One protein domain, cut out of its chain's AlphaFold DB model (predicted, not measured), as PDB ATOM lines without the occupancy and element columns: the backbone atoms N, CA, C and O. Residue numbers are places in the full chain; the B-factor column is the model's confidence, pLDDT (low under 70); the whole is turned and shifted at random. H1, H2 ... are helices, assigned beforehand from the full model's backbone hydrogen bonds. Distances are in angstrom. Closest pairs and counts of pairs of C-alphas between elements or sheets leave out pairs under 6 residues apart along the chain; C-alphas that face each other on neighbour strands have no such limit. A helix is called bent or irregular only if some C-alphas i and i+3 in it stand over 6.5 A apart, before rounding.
ATOM      1  N   GLN A 176     -37.235  -2.326  19.800       85.69
ATOM      2  CA  GLN A 176     -36.049  -1.557  19.403       85.69
ATOM      3  C   GLN A 176     -36.102  -1.114  17.928       85.69
ATOM      4  O   GLN A 176     -35.844   0.051  17.627       85.69
ATOM      5  N   ASP A 177     -36.490  -2.013  17.018       88.06
ATOM      6  CA  ASP A 177     -36.629  -1.708  15.587       88.06
ATOM      7  C   ASP A 177     -37.753  -0.680  15.362       88.06
ATOM      8  O   ASP A 177     -37.644   0.211  14.524       88.06
ATOM      9  N   LEU A 178     -38.824  -0.757  16.158       86.81
ATOM     10  CA  LEU A 178     -39.966   0.158  16.113       86.81
ATOM     11  C   LEU A 178     -39.598   1.579  16.587       86.81
ATOM     12  O   LEU A 178     -40.093   2.560  16.029       86.81
ATOM     13  N   GLU A 179     -38.723   1.720  17.585       87.94
ATOM     14  CA  GLU A 179     -38.180   3.017  18.023       87.94
ATOM     15  C   GLU A 179     -37.229   3.629  16.982       87.94
ATOM     16  O   GLU A 179     -37.330   4.823  16.673       87.94
ATOM     17  N   GLN A 180     -36.372   2.813  16.363       90.62
ATOM     18  CA  GLN A 180     -35.532   3.246  15.242       90.62
ATOM     19  C   GLN A 180     -36.384   3.687  14.044       90.62
ATOM     20  O   GLN A 180     -36.170   4.777  13.511       90.62
ATOM     21  N   LEU A 181     -37.406   2.906  13.680       85.06
ATOM     22  CA  LEU A 181     -38.325   3.227  12.591       85.06
ATOM     23  C   LEU A 181     -39.090   4.530  12.856       85.06
ATOM     24  O   LEU A 181     -39.182   5.362  11.960       85.06
ATOM     25  N   LYS A 182     -39.591   4.762  14.080       88.25
ATOM     26  CA  LYS A 182     -40.203   6.052  14.463       88.25
ATOM     27  C   LYS A 182     -39.247   7.220  14.231       88.25
ATOM     28  O   LYS A 182     -39.637   8.202  13.605       88.25
ATOM     29  N   THR A 183     -37.999   7.080  14.678       91.56
ATOM     30  CA  THR A 183     -36.955   8.106  14.529       91.56
ATOM     31  C   THR A 183     -36.662   8.397  13.051       91.56
ATOM     32  O   THR A 183     -36.619   9.554  12.637       91.56
ATOM     33  N   GLN A 184     -36.538   7.356  12.219       89.88
ATOM     34  CA  GLN A 184     -36.355   7.496  10.769       89.88
ATOM     35  C   GLN A 184     -37.573   8.128  10.076       89.88
ATOM     36  O   GLN A 184     -37.414   8.953   9.179       89.88
ATOM     37  N   LEU A 185     -38.790   7.786  10.502       86.50
ATOM     38  CA  LEU A 185     -40.037   8.328   9.955       86.50
ATOM     39  C   LEU A 185     -40.201   9.816  10.324       86.50
ATOM     40  O   LEU A 185     -40.651  10.617   9.506       86.50
ATOM     41  N   GLU A 186     -39.796  10.224  11.528       89.00
ATOM     42  CA  GLU A 186     -39.739  11.635  11.933       89.00
ATOM     43  C   GLU A 186     -38.694  12.428  11.136       89.00
ATOM     44  O   GLU A 186     -39.013  13.513  10.641       89.00
ATOM     45  N   LEU A 187     -37.501  11.862  10.916       92.31
ATOM     46  CA  LEU A 187     -36.479  12.448  10.046       92.31
ATOM     47  C   LEU A 187     -36.994  12.619   8.606       92.31
ATOM     48  O   LEU A 187     -36.924  13.718   8.055       92.31
ATOM     49  N   LEU A 188     -37.585  11.571   8.022       83.75
ATOM     50  CA  LEU A 188     -38.178  11.613   6.683       83.75
ATOM     51  C   LEU A 188     -39.288  12.670   6.590       83.75
ATOM     52  O   LEU A 188     -39.319  13.452   5.643       83.75
ATOM     53  N   ARG A 189     -40.164  12.763   7.601       83.38
ATOM     54  CA  ARG A 189     -41.192  13.815   7.695       83.38
ATOM     55  C   ARG A 189     -40.598  15.223   7.758       83.38
ATOM     56  O   ARG A 189     -41.242  16.140   7.255       83.38
ATOM     57  N   SER A 190     -39.431  15.416   8.379       91.75
ATOM     58  CA  SER A 190     -38.732  16.708   8.351       91.75
ATOM     59  C   SER A 190     -38.234  17.010   6.943       91.75
ATOM     60  O   SER A 190     -38.656  18.001   6.356       91.75
ATOM     61  N   ILE A 191     -37.464  16.091   6.351       89.44
ATOM     62  CA  ILE A 191     -36.898  16.238   5.002       89.44
ATOM     63  C   ILE A 191     -38.001  16.535   3.974       89.44
ATOM     64  O   ILE A 191     -37.871  17.458   3.175       89.44
ATOM     65  N   MET A 192     -39.130  15.822   4.019       78.62
ATOM     66  CA  MET A 192     -40.255  16.063   3.106       78.62
ATOM     67  C   MET A 192     -40.895  17.450   3.280       78.62
ATOM     68  O   MET A 192     -41.295  18.058   2.286       78.62
ATOM     69  N   LYS A 193     -40.977  17.978   4.511       83.69
ATOM     70  CA  LYS A 193     -41.430  19.359   4.758       83.69
ATOM     71  C   LYS A 193     -40.426  20.370   4.218       83.69
ATOM     72  O   LYS A 193     -40.843  21.337   3.587       83.69
ATOM     73  N   ASP A 194     -39.135  20.139   4.429       88.38
ATOM     74  CA  ASP A 194     -38.073  21.035   3.974       88.38
ATOM     75  C   ASP A 194     -38.031  21.096   2.441       88.38
ATOM     76  O   ASP A 194     -38.046  22.185   1.870       88.38
ATOM     77  N   VAL A 195     -38.122  19.948   1.759       83.19
ATOM     78  CA  VAL A 195     -38.256  19.865   0.294       83.19
ATOM     79  C   VAL A 195     -39.534  20.565  -0.190       83.19
ATOM     80  O   VAL A 195     -39.489  21.305  -1.173       83.19
ATOM     81  N   GLN A 196     -40.669  20.410   0.505       81.69
ATOM     82  CA  GLN A 196     -41.914  21.108   0.159       81.69
ATOM     83  C   GLN A 196     -41.790  22.637   0.310       81.69
ATOM     84  O   GLN A 196     -42.247  23.382  -0.561       81.69
ATOM     85  N   LEU A 197     -41.157  23.119   1.386       85.00
ATOM     86  CA  LEU A 197     -40.866  24.540   1.593       85.00
ATOM     87  C   LEU A 197     -39.941  25.070   0.492       85.00
ATOM     88  O   LEU A 197     -40.227  26.116  -0.096       85.00
ATOM     89  N   LEU A 198     -38.883  24.325   0.165       84.44
ATOM     90  CA  LEU A 198     -37.922  24.670  -0.876       84.44
ATOM     91  C   LEU A 198     -38.613  24.787  -2.244       84.44
ATOM     92  O   LEU A 198     -38.536  25.836  -2.883       84.44
ATOM     93  N   ALA A 199     -39.383  23.776  -2.644       80.12
ATOM     94  CA  ALA A 199     -40.122  23.781  -3.903       80.12
ATOM     95  C   ALA A 199     -41.153  24.925  -3.983       80.12
ATOM     96  O   ALA A 199     -41.288  25.556  -5.033       80.12
ATOM     97  N   SER A 200     -41.812  25.274  -2.868       79.31
ATOM     98  CA  SER A 200     -42.713  26.437  -2.808       79.31
ATOM     99  C   SER A 200     -41.979  27.775  -2.987       79.31
ATOM    100  O   SER A 200     -42.482  28.671  -3.665       79.31
ATOM    101  N   LYS A 201     -40.757  27.897  -2.447       85.94
ATOM    102  CA  LYS A 201     -39.896  29.082  -2.582       85.94
ATOM    103  C   LYS A 201     -39.387  29.255  -4.015       85.94
ATOM    104  O   LYS A 201     -39.325  30.381  -4.501       85.94
ATOM    105  N   PHE A 202     -39.057  28.152  -4.688       80.81
ATOM    106  CA  PHE A 202     -38.567  28.141  -6.070       80.81
ATOM    107  C   PHE A 202     -39.671  28.060  -7.137       80.81
ATOM    108  O   PHE A 202     -39.355  28.127  -8.320       80.81
ATOM    109  N   ARG A 203     -40.953  27.978  -6.744       80.00
ATOM    110  CA  ARG A 203     -42.109  27.819  -7.653       80.00
ATOM    111  C   ARG A 203     -41.961  26.623  -8.602       80.00
ATOM    112  O   ARG A 203     -42.280  26.718  -9.781       80.00
ATOM    113  N   CYS A 204     -41.453  25.511  -8.083       71.88
ATOM    114  CA  CYS A 204     -41.354  24.274  -8.845       71.88
ATOM    115  C   CYS A 204     -42.741  23.611  -8.915       71.88
ATOM    116  O   CYS A 204     -43.329  23.282  -7.881       71.88
ATOM    117  N   ASP A 205     -43.272  23.429 -10.125       62.47
ATOM    118  CA  ASP A 205     -44.617  22.876 -10.333       62.47
ATOM    119  C   ASP A 205     -44.690  21.357 -10.047       62.47
ATOM    120  O   ASP A 205     -45.762  20.819  -9.764       62.47
ATOM    121  N   GLU A 206     -43.548  20.667  -9.986       65.25
ATOM    122  CA  GLU A 206     -43.420  19.212  -9.770       65.25
ATOM    123  C   GLU A 206     -43.611  18.768  -8.301       65.25
ATOM    124  O   GLU A 206     -43.241  17.669  -7.890       65.25
ATOM    125  N   THR A 207     -44.279  19.584  -7.480       66.00
ATOM    126  CA  THR A 207     -44.593  19.230  -6.079       66.00
ATOM    127  C   THR A 207     -45.654  18.136  -5.922       66.00
ATOM    128  O   THR A 207     -45.869  17.658  -4.805       66.00
ATOM    129  N   ALA A 208     -46.319  17.712  -7.000       61.03
ATOM    130  CA  ALA A 208     -47.418  16.744  -6.957       61.03
ATOM    131  C   ALA A 208     -47.028  15.407  -6.295       61.03
ATOM    132  O   ALA A 208     -47.771  14.906  -5.448       61.03
ATOM    133  N   SER A 209     -45.849  14.863  -6.616       60.06
ATOM    134  CA  SER A 209     -45.353  13.595  -6.060       60.06
ATOM    135  C   SER A 209     -45.074  13.693  -4.556       60.06
ATOM    136  O   SER A 209     -45.493  12.831  -3.783       60.06
ATOM    137  N   ILE A 210     -44.463  14.798  -4.111       67.38
ATOM    138  CA  ILE A 210     -44.186  15.075  -2.691       67.38
ATOM    139  C   ILE A 210     -45.497  15.240  -1.908       67.38
ATOM    140  O   ILE A 210     -45.661  14.664  -0.833       67.38
ATOM    141  N   GLN A 211     -46.472  15.970  -2.462       68.19
ATOM    142  CA  GLN A 211     -47.798  16.127  -1.854       68.19
ATOM    143  C   GLN A 211     -48.557  14.793  -1.759       68.19
ATOM    144  O   GLN A 211     -49.251  14.550  -0.770       68.19
ATOM    145  N   GLN A 212     -48.428  13.921  -2.763       63.78
ATOM    146  CA  GLN A 212     -49.032  12.589  -2.762       63.78
ATOM    147  C   GLN A 212     -48.403  11.691  -1.684       63.78
ATOM    148  O   GLN A 212     -49.140  11.080  -0.909       63.78
ATOM    149  N   ALA A 213     -47.074  11.682  -1.563       63.00
ATOM    150  CA  ALA A 213     -46.372  10.946  -0.512       63.00
ATOM    151  C   ALA A 213     -46.719  11.474   0.897       63.00
ATOM    152  O   ALA A 213     -47.016  10.691   1.799       63.00
ATOM    153  N   MET A 214     -46.808  12.799   1.080       67.38
ATOM    154  CA  MET A 214     -47.269  13.397   2.342       67.38
ATOM    155  C   MET A 214     -48.702  12.985   2.708       67.38
ATOM    156  O   MET A 214     -49.008  12.870   3.893       67.38
ATOM    157  N   ARG A 215     -49.590  12.731   1.736       66.94
ATOM    158  CA  ARG A 215     -50.943  12.217   2.021       66.94
ATOM    159  C   ARG A 215     -50.914  10.781   2.537       66.94
ATOM    160  O   ARG A 215     -51.616  10.506   3.506       66.94
ATOM    161  N   TRP A 216     -50.094   9.904   1.955       62.66
ATOM    162  CA  TRP A 216     -49.957   8.516   2.417       62.66
ATOM    163  C   TRP A 216     -49.526   8.434   3.887       62.66
ATOM    164  O   TRP A 216     -50.127   7.692   4.655       62.66
ATOM    165  N   VAL A 217     -48.589   9.286   4.321       62.69
ATOM    166  CA  VAL A 217     -48.106   9.369   5.720       62.69
ATOM    167  C   VAL A 217     -49.211   9.685   6.749       62.69
ATOM    168  O   VAL A 217     -49.020   9.442   7.944       62.69
ATOM    169  N   HIS A 218     -50.352  10.230   6.311       61.34
ATOM    170  CA  HIS A 218     -51.477  10.628   7.166       61.34
ATOM    171  C   HIS A 218     -52.760   9.816   6.915       61.34
ATOM    172  O   HIS A 218     -53.765  10.057   7.586       61.34
TER     173      HIS A 218
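AT A GLANCE: This is residues 176 to 218 of the 388 residues of the protein "Lon N-terminal domain-containing protein" of Chlamydomonas eustigma (UniProt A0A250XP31). This is a helical hairpin with arms of unequal length: one long helix, H1, makes the long axis, and the shorter helix H2 folds back beside its later part. The other end of H1, residues 176 to 184, sticks out alone. The printed part has 43 residues, with two named helices in the order H1, H2 and no named strand, and its class is all helix. The whole is loose, with a radius of gyration of the C-alphas of 12.3 A, and a rod in outline, spanning 40 by 17 by 11 A.

HOW THE PARTS SIT: Begin with H1, residues 176 to 202, and look from there to H2, residues 205 to 216. The two touch, H1 with residues 192 to 199 alone; the closest C-alphas are those of Ala 199 and Thr 207, 6.7 A apart. Their lines stand at a shallow tilt of 26 degrees and run opposite ways, a helical hairpin. In H1 every O i to N i+4 pair is within hydrogen-bond range; in H2 6 of 8 are.

IN THESE COORDINATES: Find C-alpha 176 at (-36.049, -1.557, 19.403); from there H1 runs 39.2 A to C-alpha 202 at (-38.567, 28.141, -6.070). After a tight link of two residues, H2 begins at C-alpha 205 and runs 19.9 A to C-alpha 216 at (-49.957, 8.516, 2.417). H2 is irregular: C-alphas 205 and 208 are 7.5 A apart.

THE WHOLE: The two C-alphas farthest apart are those of Gln 176 and Arg 203, at 40.4 A. Without residues 176 to 184, which stand free, the body spans 26 by 16 by 9 A. The printed part has no cut. In the B-factor column you will find a mean pLDDT of the printed part of 78.4, with residues 205 to 218 under 70.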